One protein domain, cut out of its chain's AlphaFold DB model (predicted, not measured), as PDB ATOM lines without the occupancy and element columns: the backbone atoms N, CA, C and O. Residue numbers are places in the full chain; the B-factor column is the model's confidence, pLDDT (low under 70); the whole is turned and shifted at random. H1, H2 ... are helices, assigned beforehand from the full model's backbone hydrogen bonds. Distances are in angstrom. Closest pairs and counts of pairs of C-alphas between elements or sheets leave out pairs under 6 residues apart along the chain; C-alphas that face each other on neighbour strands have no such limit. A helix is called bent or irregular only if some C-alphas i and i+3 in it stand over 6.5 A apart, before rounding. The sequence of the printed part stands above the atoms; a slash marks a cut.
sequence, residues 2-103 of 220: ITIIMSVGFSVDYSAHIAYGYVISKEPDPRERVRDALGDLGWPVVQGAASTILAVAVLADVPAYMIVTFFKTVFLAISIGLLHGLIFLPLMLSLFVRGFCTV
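Overview. This is residues 2 to 103 of the 220 residues of an uncharacterized protein of Necator americanus (UniProt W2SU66). The model is a loose, rod-like bundle of three helices: H3 runs along most of its length, H2 turns back beside it as a long helical hairpin, and H1 packs slantwise over one side of that hairpin, from H3 across to arm H2a of the bent helix H2. The tip of the hairpin, residues 61 to 66, sticks out at one end. The printed part has 102 residues with three named helices in the order H1, H2, H3 and no named strand; its class is all helix. The whole is loose, with a radius of gyration of the C-alphas of 16.5 A, and spans 56 by 25 by 14 A.

Arrangement. Begin with H3, residues 65 to 103, the longest helix. Next look for H2, residues 30 to 61, assigned as one helix by its hydrogen bonds but bent: C-alphas 40 and 43 are 6.9 A apart. Its arms H2a, residues 30 to 40, and H2b, residues 43 to 61, stand at a steep tilt of 49 degrees. H2b and H3 form a helical hairpin and touch, through residues 67 to 82 alone of H3, at a shallow tilt of 18 degrees, opposite ways; the closest C-alphas are those of Ala 60 and Val 68, 5.7 A apart. H3 touches H2a with residues 86 to 97 alone, at a shallow tilt of 31 degrees, and the closest C-alphas, of Val 34 and Pro 90, are 6.3 A apart. Now find H1, residues 2 to 24: it touches H3, the same way, at a shallow tilt of 34 degrees, only just short of steep, with the C-alphas of Ser 11 and Gly 81 closest at 4.4 A. H1 touches H2a with residues 18 to 22 alone, at a steep tilt of 64 degrees; C-alphas 21 and 37 are closest, 4.6 A apart. H1 and H2b are close but not clearly touching, with the C-alphas of Tyr 14 and Val 45 closest at 6.8 A. H1, H2b and H3 make an up and down bundle, each running against the one before it in the chain. In H1 and H2a every O i to N i+4 pair is within hydrogen-bond range; in H2b 11 of 15 are, in H3 33 of 35.

Along the chain. Find C-alpha 65 at (-2.810, 21.721, -66.907); from there H3 runs 54.1 A to C-alpha 103 at (15.749, 65.266, -40.625). H1 begins at C-alpha 2, (-5.182, 37.788, -65.066), and runs 33.1 A to C-alpha 24. H2a measures 15.5 A from C-alpha 30 to C-alpha 40, and H2b 28.5 A from C-alpha 43 to C-alpha 61.

Size, cuts and confidence. Look to the C-alphas of Pro 63 and Val 103 for the two farthest apart, 58.0 A. The printed part has no cut, and the links H1 to H2 and H2 to H3 are tight, with 5 and 3 residues. The mean pLDDT of the printed part is 87.5; residues 99 to 103 are under 70.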
ATOM      1  N   ILE A   2      -4.262  37.706 -66.220       88.38
ATOM      2  CA  ILE A   2      -5.182  37.788 -65.066       88.38
ATOM      3  C   ILE A   2      -4.513  37.556 -63.697       88.38
ATOM      4  O   ILE A   2      -4.765  38.298 -62.757       88.38
ATOM      5  N   THR A   3      -3.596  36.592 -63.593       86.12
ATOM      6  CA  THR A   3      -2.889  36.245 -62.350       86.12
ATOM      7  C   THR A   3      -2.005  37.382 -61.839       86.12
ATOM      8  O   THR A   3      -1.884  37.576 -60.635       86.12
ATOM      9  N   ILE A   4      -1.441  38.177 -62.751       88.50
ATOM     10  CA  ILE A   4      -0.627  39.353 -62.419       88.50
ATOM     11  C   ILE A   4      -1.522  40.455 -61.840       88.50
ATOM     12  O   ILE A   4      -1.192  41.023 -60.806       88.50
ATOM     13  N   ILE A   5      -2.684  40.707 -62.455       91.69
ATOM     14  CA  ILE A   5      -3.656  41.702 -61.971       91.69
ATOM     15  C   ILE A   5      -4.178  41.310 -60.579       91.69
ATOM     16  O   ILE A   5      -4.211  42.149 -59.683       91.69
ATOM     17  N   MET A   6      -4.502  40.028 -60.369       90.25
ATOM     18  CA  MET A   6      -4.909  39.507 -59.057       90.25
ATOM     19  C   MET A   6      -3.809  39.679 -58.002       90.25
ATOM     20  O   MET A   6      -4.096  40.082 -56.879       90.25
ATOM     21  N   SER A   7      -2.545  39.424 -58.361       88.38
ATOM     22  CA  SER A   7      -1.412  39.613 -57.447       88.38
ATOM     23  C   SER A   7      -1.250  41.070 -57.015       88.38
ATOM     24  O   SER A   7      -0.981  41.324 -55.841       88.38
ATOM     25  N   VAL A   8      -1.417  42.026 -57.937       91.62
ATOM     26  CA  VAL A   8      -1.392  43.458 -57.598       91.62
ATOM     27  C   VAL A   8      -2.557  43.794 -56.669       91.62
ATOM     28  O   VAL A   8      -2.331  44.442 -55.653       91.62
ATOM     29  N   GLY A   9      -3.760  43.291 -56.968       91.69
ATOM     30  CA  GLY A   9      -4.958  43.459 -56.140       91.69
ATOM     31  C   GLY A   9      -4.761  43.001 -54.693       91.69
ATOM     32  O   GLY A   9      -4.954  43.791 -53.776       91.69
ATOM     33  N   PHE A  10      -4.296  41.767 -54.477       88.75
ATOM     34  CA  PHE A  10      -4.047  41.257 -53.123       88.75
ATOM     35  C   PHE A  10      -2.953  42.037 -52.389       88.75
ATOM     36  O   PHE A  10      -3.087  42.325 -51.204       88.75
ATOM     37  N   SER A  11      -1.883  42.435 -53.084       90.12
ATOM     38  CA  SER A  11      -0.818  43.232 -52.466       90.12
ATOM     39  C   SER A  11      -1.314  44.607 -51.992       90.12
ATOM     40  O   SER A  11      -0.938  45.049 -50.901       90.12
ATOM     41  N   VAL A  12      -2.127  45.305 -52.795       91.12
ATOM     42  CA  VAL A  12      -2.670  46.620 -52.402       91.12
ATOM     43  C   VAL A  12      -3.752  46.501 -51.330       91.12
ATOM     44  O   VAL A  12      -3.838  47.369 -50.470       91.12
ATOM     45  N   ASP A  13      -4.523  45.416 -51.332       91.06
ATOM     46  CA  ASP A  13      -5.564  45.150 -50.337       91.06
ATOM     47  C   ASP A  13      -4.966  44.936 -48.936       91.06
ATOM     48  O   ASP A  13      -5.292  45.660 -47.991       91.06
ATOM     49  N   TYR A  14      -3.984  44.033 -48.812       90.75
ATOM     50  CA  TYR A  14      -3.321  43.774 -47.530       90.75
ATOM     51  C   TYR A  14      -2.617  45.019 -46.989       90.75
ATOM     52  O   TYR A  14      -2.716  45.326 -45.802       90.75
ATOM     53  N   SER A  15      -1.933  45.773 -47.853       90.56
ATOM     54  CA  SER A  15      -1.248  46.999 -47.432       90.56
ATOM     55  C   SER A  15      -2.218  48.113 -47.033       90.56
ATOM     56  O   SER A  15      -1.979  48.783 -46.027       90.56
ATOM     57  N   ALA A  16      -3.330  48.290 -47.751       91.44
ATOM     58  CA  ALA A  16      -4.346  49.282 -47.409       91.44
ATOM     59  C   ALA A  16      -4.998  48.985 -46.054       91.44
ATOM     60  O   ALA A  16      -5.153  49.903 -45.244       91.44
ATOM     61  N   HIS A  17      -5.312  47.717 -45.770       90.25
ATOM     62  CA  HIS A  17      -5.860  47.316 -44.476       90.25
ATOM     63  C   HIS A  17      -4.908  47.654 -43.326       90.25
ATOM     64  O   HIS A  17      -5.305  48.344 -42.387       90.25
ATOM     65  N   ILE A  18      -3.636  47.261 -43.418       90.44
ATOM     66  CA  ILE A  18      -2.667  47.547 -42.352       90.44
ATOM     67  C   ILE A  18      -2.386  49.053 -42.223       90.44
ATOM     68  O   ILE A  18      -2.325  49.575 -41.109       90.44
ATOM     69  N   ALA A  19      -2.265  49.780 -43.339       90.12
ATOM     70  CA  ALA A  19      -2.071  51.230 -43.322       90.12
ATOM     71  C   ALA A  19      -3.255  51.957 -42.666       90.12
ATOM     72  O   ALA A  19      -3.056  52.904 -41.903       90.12
ATOM     73  N   TYR A  20      -4.479  51.498 -42.921       90.50
ATOM     74  CA  TYR A  20      -5.669  52.027 -42.267       90.50
ATOM     75  C   TYR A  20      -5.613  51.822 -40.746       90.50
ATOM     76  O   TYR A  20      -5.821  52.784 -40.003       90.50
ATOM     77  N   GLY A  21      -5.240  50.619 -40.289       89.38
ATOM     78  CA  GLY A  21      -4.999  50.319 -38.869       89.38
ATOM     79  C   GLY A  21      -3.972  51.250 -38.229       89.38
ATOM     80  O   GLY A  21      -4.190  51.804 -37.153       89.38
ATOM     81  N   TYR A  22      -2.881  51.511 -38.942       89.25
ATOM     82  CA  TYR A  22      -1.849  52.427 -38.471       89.25
ATOM     83  C   TYR A  22      -2.366  53.865 -38.309       89.25
ATOM     84  O   TYR A  22      -2.081  54.517 -37.305       89.25
ATOM     85  N   VAL A  23      -3.163  54.364 -39.260       88.69
ATOM     86  CA  VAL A  23      -3.702  55.738 -39.232       88.69
ATOM     87  C   VAL A  23      -4.786  55.929 -38.164       88.69
ATOM     88  O   VAL A  23      -4.955  57.047 -37.654       88.69
ATOM     89  N   ILE A  24      -5.544  54.880 -37.839       89.81
ATOM     90  CA  ILE A  24      -6.580  54.936 -36.799       89.81
ATOM     91  C   ILE A  24      -6.024  54.713 -35.386       89.81
ATOM     92  O   ILE A  24      -6.631  55.209 -34.433       89.81
ATOM     93  N   SER A  25      -4.867  54.051 -35.252       87.44
ATOM     94  CA  SER A  25      -4.190  53.855 -33.964       87.44
ATOM     95  C   SER A  25      -3.927  55.189 -33.249       87.44
ATOM     96  O   SER A  25      -3.636  56.220 -33.869       87.44
ATOM     97  N   LYS A  26      -4.074  55.183 -31.921       86.44
ATOM     98  CA  LYS A  26      -3.945  56.385 -31.076       86.44
ATOM     99  C   LYS A  26      -2.603  56.479 -30.354       86.44
ATOM    100  O   LYS A  26      -2.331  57.519 -29.762       86.44
ATOM    101  N   GLU A  27      -1.775  55.439 -30.430       86.44
ATOM    102  CA  GLU A  27      -0.482  55.385 -29.743       86.44
ATOM    103  C   GLU A  27       0.432  56.546 -30.159       86.44
ATOM    104  O   GLU A  27       0.353  56.982 -31.303       86.44
ATOM    105  N   PRO A  28       1.272  57.109 -29.279       79.56
ATOM    106  CA  PRO A  28       2.173  58.203 -29.637       79.56
ATOM    107  C   PRO A  28       3.391  57.700 -30.424       79.56
ATOM    108  O   PRO A  28       3.795  58.319 -31.408       79.56
ATOM    109  N   ASP A  29       3.930  56.544 -30.037       84.56
ATOM    110  CA  ASP A  29       5.144  55.990 -30.618       84.56
ATOM    111  C   ASP A  29       4.875  55.285 -31.956       84.56
ATOM    112  O   ASP A  29       4.038  54.382 -32.025       84.56
ATOM    113  N   PRO A  30       5.640  55.580 -33.024       83.38
ATOM    114  CA  PRO A  30       5.452  54.956 -34.337       83.38
ATOM    115  C   PRO A  30       5.608  53.434 -34.306       83.38
ATOM    116  O   PRO A  30       4.900  52.709 -35.002       83.38
ATOM    117  N   ARG A  31       6.534  52.935 -33.480       85.50
ATOM    118  CA  ARG A  31       6.761  51.496 -33.303       85.50
ATOM    119  C   ARG A  31       5.567  50.822 -32.631       85.50
ATOM    120  O   ARG A  31       5.191  49.725 -33.035       85.50
ATOM    121  N   GLU A  32       4.987  51.484 -31.636       87.00
ATOM    122  CA  GLU A  32       3.839  50.969 -30.899       87.00
ATOM    123  C   GLU A  32       2.577  51.026 -31.766       87.00
ATOM    124  O   GLU A  32       1.883  50.022 -31.866       87.00
ATOM    125  N   ARG A  33       2.375  52.113 -32.528       88.88
ATOM    126  CA  ARG A  33       1.322  52.225 -33.555       88.88
ATOM    127  C   ARG A  33       1.366  51.095 -34.582       88.88
ATOM    128  O   ARG A  33       0.333  50.537 -34.935       88.88
ATOM    129  N   VAL A  34       2.555  50.755 -35.092       89.38
ATOM    130  CA  VAL A  34       2.707  49.637 -36.040       89.38
ATOM    131  C   VAL A  34       2.378  48.306 -35.366       89.38
ATOM    132  O   VAL A  34       1.718  47.471 -35.981       89.38
ATOM    133  N   ARG A  35       2.816  48.097 -34.117       89.31
ATOM    134  CA  ARG A  35       2.518  46.872 -33.363       89.31
ATOM    135  C   ARG A  35       1.020  46.726 -33.095       89.31
ATOM    136  O   ARG A  35       0.503  45.628 -33.247       89.31
ATOM    137  N   ASP A  36       0.362  47.815 -32.723       89.50
ATOM    138  CA  ASP A  36      -1.081  47.902 -32.488       89.50
ATOM    139  C   ASP A  36      -1.859  47.564 -33.770       89.50
ATOM    140  O   ASP A  36      -2.634  46.612 -33.808       89.50
ATOM    141  N   ALA A  37      -1.517  48.222 -34.882       89.75
ATOM    142  CA  ALA A  37      -2.128  47.961 -36.185       89.75
ATOM    143  C   ALA A  37      -1.947  46.510 -36.670       89.75
ATOM    144  O   ALA A  37      -2.888  45.914 -37.197       89.75
ATOM    145  N   LEU A  38      -0.754  45.923 -36.500       89.75
ATOM    146  CA  LEU A  38      -0.508  44.515 -36.840       89.75
ATOM    147  C   LEU A  38      -1.202  43.551 -35.872       89.75
ATOM    148  O   LEU A  38      -1.612  42.473 -36.299       89.75
ATOM    149  N   GLY A  39      -1.310  43.911 -34.593       89.00
ATOM    150  CA  GLY A  39      -1.976  43.105 -33.574       89.00
ATOM    151  C   GLY A  39      -3.463  42.947 -33.864       89.00
ATOM    152  O   GLY A  39      -3.969  41.826 -33.847       89.00
ATOM    153  N   ASP A  40      -4.121  44.048 -34.221       88.25
ATOM    154  CA  ASP A  40      -5.565  44.069 -34.455       88.25
ATOM    155  C   ASP A  40      -5.950  43.559 -35.851       88.25
ATOM    156  O   ASP A  40      -6.938  42.838 -36.004       88.25
ATOM    157  N   LEU A  41      -5.175  43.905 -36.886       90.50
ATOM    158  CA  LEU A  41      -5.530  43.597 -38.280       90.50
ATOM    159  C   LEU A  41      -4.763  42.420 -38.880       90.50
ATOM    160  O   LEU A  41      -5.224  41.833 -39.861       90.50
ATOM    161  N   GLY A  42      -3.624  42.029 -38.308       89.62
ATOM    162  CA  GLY A  42      -2.794  40.961 -38.867       89.62
ATOM    163  C   GLY A  42      -3.512  39.614 -38.890       89.62
ATOM    164  O   GLY A  42      -3.473  38.907 -39.898       89.62
ATOM    165  N   TRP A  43      -4.221  39.270 -37.813       88.38
ATOM    166  CA  TRP A  43      -4.939  38.000 -37.743       88.38
ATOM    167  C   TRP A  43      -6.143  37.916 -38.701       88.38
ATOM    168  O   TRP A  43      -6.204  36.946 -39.460       88.38
ATOM    169  N   PRO A  44      -7.057  38.909 -38.757       91.19
ATOM    170  CA  PRO A  44      -8.117  38.942 -39.766       91.19
ATOM    171  C   PRO A  44      -7.602  38.819 -41.206       91.19
ATOM    172  O   PRO A  44      -8.175  38.074 -42.000       91.19
ATOM    173  N   VAL A  45      -6.496  39.494 -41.539       90.81
ATOM    174  CA  VAL A  45      -5.901  39.454 -42.885       90.81
ATOM    175  C   VAL A  45      -5.364  38.060 -43.221       90.81
ATOM    176  O   VAL A  45      -5.648  37.531 -44.298       90.81
ATOM    177  N   VAL A  46      -4.634  37.426 -42.296       91.31
ATOM    178  CA  VAL A  46      -4.111  36.063 -42.494       91.31
ATOM    179  C   VAL A  46      -5.246  35.044 -42.587       91.31
ATOM    180  O   VAL A  46      -5.204  34.161 -43.444       91.31
ATOM    181  N   GLN A  47      -6.284  35.176 -41.757       92.25
ATOM    182  CA  GLN A  47      -7.469  34.322 -41.835       92.25
ATOM    183  C   GLN A  47      -8.178  34.479 -43.189       92.25
ATOM    184  O   GLN A  47      -8.533  33.477 -43.815       92.25
ATOM    185  N   GLY A  48      -8.357  35.718 -43.656       91.12
ATOM    186  CA  GLY A  48      -8.936  36.009 -44.965       91.12
ATOM    187  C   GLY A  48      -8.145  35.333 -46.082       91.12
ATOM    188  O   GLY A  48      -8.704  34.548 -46.844       91.12
ATOM    189  N   ALA A  49      -6.827  35.526 -46.111       91.19
ATOM    190  CA  ALA A  49      -5.945  34.879 -47.079       91.19
ATOM    191  C   ALA A  49      -5.991  33.339 -47.021       91.19
ATOM    192  O   ALA A  49      -6.019  32.686 -48.067       91.19
ATOM    193  N   ALA A  50      -6.050  32.746 -45.824       92.38
ATOM    194  CA  ALA A  50      -6.182  31.298 -45.664       92.38
ATOM    195  C   ALA A  50      -7.505  30.773 -46.249       92.38
ATOM    196  O   ALA A  50      -7.512  29.726 -46.897       92.38
ATOM    197  N   SER A  51      -8.606  31.514 -46.085       92.94
ATOM    198  CA  SER A  51      -9.902  31.149 -46.670       92.94
ATOM    199  C   SER A  51      -9.873  31.160 -48.202       92.94
ATOM    200  O   SER A  51     -10.414  30.253 -48.834       92.94
ATOM    201  N   THR A  52      -9.154  32.108 -48.811       91.88
ATOM    202  CA  THR A  52      -8.972  32.170 -50.266       91.88
ATOM    203  C   THR A  52      -8.110  31.018 -50.774       91.88
ATOM    204  O   THR A  52      -8.421  30.428 -51.807       91.88
ATOM    205  N   ILE A  53      -7.049  30.656 -50.044       91.50
ATOM    206  CA  ILE A  53      -6.225  29.481 -50.369       91.50
ATOM    207  C   ILE A  53      -7.077  28.211 -50.320       91.50
ATOM    208  O   ILE A  53      -6.998  27.399 -51.240       91.50
ATOM    209  N   LEU A  54      -7.917  28.058 -49.293       91.38
ATOM    210  CA  LEU A  54      -8.804  26.905 -49.156       91.38
ATOM    211  C   LEU A  54      -9.837  26.846 -50.292       91.38
ATOM    212  O   LEU A  54     -10.067  25.780 -50.859       91.38
ATOM    213  N   ALA A  55     -10.393  27.995 -50.682       91.12
ATOM    214  CA  ALA A  55     -11.314  28.096 -51.810       91.12
ATOM    215  C   ALA A  55     -10.654  27.711 -53.142       91.12
ATOM    216  O   ALA A  55     -11.284  27.075 -53.978       91.12
ATOM    217  N   VAL A  56      -9.384  28.064 -53.354       89.81
ATOM    218  CA  VAL A  56      -8.673  27.721 -54.596       89.81
ATOM    219  C   VAL A  56      -8.122  26.288 -54.535       89.81
ATOM    220  O   VAL A  56      -7.907  25.675 -55.575       89.81
ATOM    221  N   ALA A  57      -7.939  25.708 -53.346       90.62
ATOM    222  CA  ALA A  57      -7.446  24.339 -53.184       90.62
ATOM    223  C   ALA A  57      -8.366  23.288 -53.822       90.62
ATOM    224  O   ALA A  57      -7.863  22.305 -54.357       90.62
ATOM    225  N   VAL A  58      -9.686  23.510 -53.860       91.56
ATOM    226  CA  VAL A  58     -10.620  22.583 -54.531       91.56
ATOM    227  C   VAL A  58     -10.395  22.516 -56.046       91.56
ATOM    228  O   VAL A  58     -10.708  21.509 -56.670       91.56
ATOM    229  N   LEU A  59      -9.790  23.550 -56.647       87.19
ATOM    230  CA  LEU A  59      -9.421  23.534 -58.065       87.19
ATOM    231  C   LEU A  59      -8.218  22.612 -58.330       87.19
ATOM    232  O   LEU A  59      -8.006  22.217 -59.473       87.19
ATOM    233  N   ALA A  60      -7.435  22.248 -57.309       86.75
ATOM    234  CA  ALA A  60      -6.271  21.380 -57.481       86.75
ATOM    235  C   ALA A  60      -6.638  19.929 -57.848       86.75
ATOM    236  O   ALA A  60      -5.793  19.226 -58.396       86.75
ATOM    237  N   ASP A  61      -7.878  19.502 -57.588       88.88
ATOM    238  CA  ASP A  61      -8.363  18.147 -57.888       88.88
ATOM    239  C   ASP A  61      -8.678  17.935 -59.382       88.88
ATOM    240  O   ASP A  61      -8.844  16.816 -59.859       88.88
ATOM    241  N   VAL A  62      -8.721  19.015 -60.171       91.69
ATOM    242  CA  VAL A  62      -9.027  18.937 -61.602       91.69
ATOM    243  C   VAL A  62      -7.752  18.607 -62.398       91.69
ATOM    244  O   VAL A  62      -6.816  19.414 -62.403       91.69
ATOM    245  N   PRO A  63      -7.702  17.493 -63.162       87.81
ATOM    246  CA  PRO A  63      -6.524  17.059 -63.923       87.81
ATOM    247  C   PRO A  63      -6.356  17.847 -65.236       87.81
ATOM    248  O   PRO A  63      -6.197  17.285 -66.319       87.81
ATOM    249  N   ALA A  64      -6.410  19.174 -65.160       92.81
ATOM    250  CA  ALA A  64      -6.230  20.075 -66.288       92.81
ATOM    251  C   ALA A  64      -5.006  20.965 -66.050       92.81
ATOM    252  O   ALA A  64      -4.931  21.697 -65.062       92.81
ATOM    253  N   TYR A  65      -4.064  20.959 -66.998       90.81
ATOM    254  CA  TYR A  65      -2.810  21.721 -66.907       90.81
ATOM    255  C   TYR A  65      -3.028  23.216 -66.614       90.81
ATOM    256  O   TYR A  65      -2.326  23.810 -65.790       90.81
ATOM    257  N   MET A  66      -4.041  23.817 -67.247       89.94
ATOM    258  CA  MET A  66      -4.418  25.212 -67.000       89.94
ATOM    259  C   MET A  66      -4.849  25.456 -65.549       89.94
ATOM    260  O   MET A  66      -4.423  26.441 -64.949       89.94
ATOM    261  N   ILE A  67      -5.649  24.558 -64.970       89.94
ATOM    262  CA  ILE A  67      -6.208  24.719 -63.623       89.94
ATOM    263  C   ILE A  67      -5.127  24.525 -62.554       89.94
ATOM    264  O   ILE A  67      -5.013  25.340 -61.639       89.94
ATOM    265  N   VAL A  68      -4.255  23.526 -62.712       89.81
ATOM    266  CA  VAL A  68      -3.125  23.305 -61.791       89.81
ATOM    267  C   VAL A  68      -2.159  24.494 -61.810       89.81
ATOM    268  O   VAL A  68      -1.689  24.947 -60.763       89.81
ATOM    269  N   THR A  69      -1.888  25.054 -62.992       90.25
ATOM    270  CA  THR A  69      -1.063  26.266 -63.124       90.25
ATOM    271  C   THR A  69      -1.742  27.471 -62.466       90.25
ATOM    272  O   THR A  69      -1.087  28.264 -61.783       90.25
ATOM    273  N   PHE A  70      -3.063  27.596 -62.602       88.56
ATOM    274  CA  PHE A  70      -3.840  28.636 -61.936       88.56
ATOM    275  C   PHE A  70      -3.768  28.518 -60.405       88.56
ATOM    276  O   PHE A  70      -3.417  29.492 -59.744       88.56
ATOM    277  N   PHE A  71      -3.964  27.324 -59.841       90.12
ATOM    278  CA  PHE A  71      -3.805  27.081 -58.404       90.12
ATOM    279  C   PHE A  71      -2.415  27.497 -57.900       90.12
ATOM    280  O   PHE A  71      -2.303  28.288 -56.960       90.12
ATOM    281  N   LYS A  72      -1.344  27.040 -58.568       90.50
ATOM    282  CA  LYS A  72       0.041  27.376 -58.185       90.50
ATOM    283  C   LYS A  72       0.291  28.884 -58.207       90.50
ATOM    284  O   LYS A  72       0.954  29.409 -57.317       90.50
ATOM    285  N   THR A  73      -0.228  29.580 -59.218       91.81
ATOM    286  CA  THR A  73      -0.030  31.030 -59.359       91.81
ATOM    287  C   THR A  73      -0.828  31.835 -58.339       91.81
ATOM    288  O   THR A  73      -0.281  32.785 -57.788       91.81
ATOM    289  N   VAL A  74      -2.070  31.453 -58.027       91.12
ATOM    290  CA  VAL A  74      -2.877  32.122 -56.993       91.12
ATOM    291  C   VAL A  74      -2.293  31.893 -55.600       91.12
ATOM    292  O   VAL A  74      -2.150  32.847 -54.839       91.12
ATOM    293  N   PHE A  75      -1.878  30.662 -55.285       91.94
ATOM    294  CA  PHE A  75      -1.206  30.354 -54.022       91.94
ATOM    295  C   PHE A  75       0.069  31.194 -53.837       91.94
ATOM    296  O   PHE A  75       0.289  31.785 -52.775       91.94
ATOM    297  N   LEU A  76       0.886  31.297 -54.891       92.69
ATOM    298  CA  LEU A  76       2.093  32.118 -54.880       92.69
ATOM    299  C   LEU A  76       1.764  33.612 -54.733       92.69
ATOM    300  O   LEU A  76       2.413  34.298 -53.947       92.69
ATOM    301  N   ALA A  77       0.747  34.106 -55.443       92.88
ATOM    302  CA  ALA A  77       0.322  35.504 -55.390       92.88
ATOM    303  C   ALA A  77      -0.149  35.914 -53.987       92.88
ATOM    304  O   ALA A  77       0.273  36.955 -53.489       92.88
ATOM    305  N   ILE A  78      -0.964  35.084 -53.326       93.19
ATOM    306  CA  ILE A  78      -1.422  35.331 -51.951       93.19
ATOM    307  C   ILE A  78      -0.236  35.303 -50.981       93.19
ATOM    308  O   ILE A  78      -0.100  36.199 -50.154       93.19
ATOM    309  N   SER A  79       0.658  34.317 -51.110       92.62
ATOM    310  CA  SER A  79       1.812  34.164 -50.211       92.62
ATOM    311  C   SER A  79       2.791  35.337 -50.316       92.62
ATOM    312  O   SER A  79       3.193  35.904 -49.300       92.62
ATOM    313  N   ILE A  80       3.156  35.736 -51.540       92.19
ATOM    314  CA  ILE A  80       4.038  36.887 -51.773       92.19
ATOM    315  C   ILE A  80       3.327  38.188 -51.395       92.19
ATOM    316  O   ILE A  80       3.946  39.052 -50.782       92.19
ATOM    317  N   GLY A  81       2.038  38.322 -51.715       91.81
ATOM    318  CA  GLY A  81       1.232  39.483 -51.349       91.81
ATOM    319  C   GLY A  81       1.163  39.679 -49.838       91.81
ATOM    320  O   GLY A  81       1.388  40.790 -49.367       91.81
ATOM    321  N   LEU A  82       0.927  38.611 -49.070       91.75
ATOM    322  CA  LEU A  82       0.953  38.644 -47.606       91.75
ATOM    323  C   LEU A  82       2.346  38.987 -47.078       91.75
ATOM    324  O   LEU A  82       2.472  39.866 -46.232       91.75
ATOM    325  N   LEU A  83       3.396  38.328 -47.581       90.81
ATOM    326  CA  LEU A  83       4.772  38.598 -47.158       90.81
ATOM    327  C   LEU A  83       5.136  40.068 -47.398       90.81
ATOM    328  O   LEU A  83       5.685  40.732 -46.522       90.81
ATOM    329  N   HIS A  84       4.791  40.595 -48.570       89.81
ATOM    330  CA  HIS A  84       5.026  41.987 -48.913       89.81
ATOM    331  C   HIS A  84       4.160  42.921 -48.050       89.81
ATOM    332  O   HIS A  84       4.692  43.797 -47.378       89.81
ATOM    333  N   GLY A  85       2.851  42.694 -47.970       88.00
ATOM    334  CA  GLY A  85       1.922  43.533 -47.211       88.00
ATOM    335  C   GLY A  85       2.206  43.579 -45.707       88.00
ATOM    336  O   GLY A  85       2.101  44.649 -45.111       88.00
ATOM    337  N   LEU A  86       2.613  42.460 -45.096       87.31
ATOM    338  CA  LEU A  86       2.867  42.376 -43.654       87.31
ATOM    339  C   LEU A  86       4.316  42.662 -43.254       87.31
ATOM    340  O   LEU A  86       4.524  43.020 -42.103       87.31
ATOM    341  N   ILE A  87       5.317  42.511 -44.132       87.62
ATOM    342  CA  ILE A  87       6.730  42.774 -43.780       87.62
ATOM    343  C   ILE A  87       7.223  44.088 -44.377       87.62
ATOM    344  O   ILE A  87       7.827  44.898 -43.673       87.62
ATOM    345  N   PHE A  88       6.972  44.336 -45.663       88.12
ATOM    346  CA  PHE A  88       7.485  45.534 -46.330       88.12
ATOM    347  C   PHE A  88       6.859  46.806 -45.753       88.12
ATOM    348  O   PHE A  88       7.558  47.795 -45.536       88.12
ATOM    349  N   LEU A  89       5.564  46.763 -45.436       85.62
ATOM    350  CA  LEU A  89       4.836  47.900 -44.889       85.62
ATOM    351  C   LEU A  89       5.338  48.342 -43.502       85.62
ATOM    352  O   LEU A  89       5.736  49.499 -43.391       85.62
ATOM    353  N   PRO A  90       5.403  47.500 -42.450       80.12
ATOM    354  CA  PRO A  90       5.904  47.945 -41.147       80.12
ATOM    355  C   PRO A  90       7.363  48.411 -41.196       80.12
ATOM    356  O   PRO A  90       7.727  49.336 -40.468       80.12
ATOM    357  N   LEU A  91       8.188  47.838 -42.081       85.69
ATOM    358  CA  LEU A  91       9.552  48.316 -42.315       85.69
ATOM    359  C   LEU A  91       9.560  49.705 -42.959       85.69
ATOM    360  O   LEU A  91      10.261  50.594 -42.476       85.69
ATOM    361  N   MET A  92       8.759  49.919 -44.006       84.81
ATOM    362  CA  MET A  92       8.630  51.224 -44.652       84.81
ATOM    363  C   MET A  92       8.061  52.278 -43.710       84.81
ATOM    364  O   MET A  92       8.637  53.356 -43.622       84.81
ATOM    365  N   LEU A  93       7.008  51.977 -42.947       82.75
ATOM    366  CA  LEU A  93       6.448  52.910 -41.965       82.75
ATOM    367  C   LEU A  93       7.455  53.224 -40.856       82.75
ATOM    368  O   LEU A  93       7.631  54.391 -40.508       82.75
ATOM    369  N   SER A  94       8.171  52.221 -40.340       80.44
ATOM    370  CA  SER A  94       9.188  52.459 -39.317       80.44
ATOM    371  C   SER A  94      10.355  53.299 -39.839       80.44
ATOM    372  O   SER A  94      10.879  54.108 -39.074       80.44
ATOM    373  N   LEU A  95      10.783  53.107 -41.090       82.19
ATOM    374  CA  LEU A  95      11.881  53.865 -41.697       82.19
ATOM    375  C   LEU A  95      11.455  55.277 -42.093       82.19
ATOM    376  O   LEU A  95      12.194  56.215 -41.817       82.19
ATOM    377  N   PHE A  96      10.275  55.443 -42.693       82.31
ATOM    378  CA  PHE A  96       9.752  56.755 -43.073       82.31
ATOM    379  C   PHE A  96       9.568  57.628 -41.838       82.31
ATOM    380  O   PHE A  96      10.069  58.748 -41.806       82.31
ATOM    381  N   VAL A  97       8.925  57.109 -40.791       76.81
ATOM    382  CA  VAL A  97       8.677  57.915 -39.595       76.81
ATOM    383  C   VAL A  97       9.988  58.260 -38.888       76.81
ATOM    384  O   VAL A  97      10.211  59.431 -38.602       76.81
ATOM    385  N   ARG A  98      10.924  57.312 -38.709       71.38
ATOM    386  CA  ARG A  98      12.264  57.649 -38.177       71.38
ATOM    387  C   ARG A  98      13.008  58.648 -39.060       71.38
ATOM    388  O   ARG A  98      13.588  59.589 -38.533       71.38
ATOM    389  N   GLY A  99      12.985  58.451 -40.376       67.31
ATOM    390  CA  GLY A  99      13.685  59.283 -41.352       67.31
ATOM    391  C   GLY A  99      13.228  60.738 -41.302       67.31
ATOM    392  O   GLY A  99      14.065  61.636 -41.185       67.31
ATOM    393  N   PHE A 100      11.913  60.979 -41.283       64.00
ATOM    394  CA  PHE A 100      11.364  62.332 -41.166       64.00
ATOM    395  C   PHE A 100      11.637  62.971 -39.794       64.00
ATOM    396  O   PHE A 100      11.972  64.154 -39.757       64.00
ATOM    397  N   CYS A 101      11.612  62.213 -38.686       57.50
ATOM    398  CA  CYS A 101      11.991  62.763 -37.375       57.50
ATOM    399  C   CYS A 101      13.499  63.104 -37.306       57.50
ATOM    400  O   CYS A 101      13.871  64.139 -36.757       57.50
ATOM    401  N   THR A 102      14.387  62.289 -37.898       55.59
ATOM    402  CA  THR A 102      15.844  62.552 -37.888       55.59
ATOM    403  C   THR A 102      16.263  63.746 -38.748       55.59
ATOM    404  O   THR A 102      17.262  64.394 -38.451       55.59
ATOM    405  N   VAL A 103      15.493  64.081 -39.786       56.09
ATOM    406  CA  VAL A 103      15.749  65.266 -40.625       56.09
ATOM    407  C   VAL A 103      15.274  66.563 -39.944       56.09
ATOM    408  O   VAL A 103      15.783  67.635 -40.265       56.09
TER     409      VAL A 103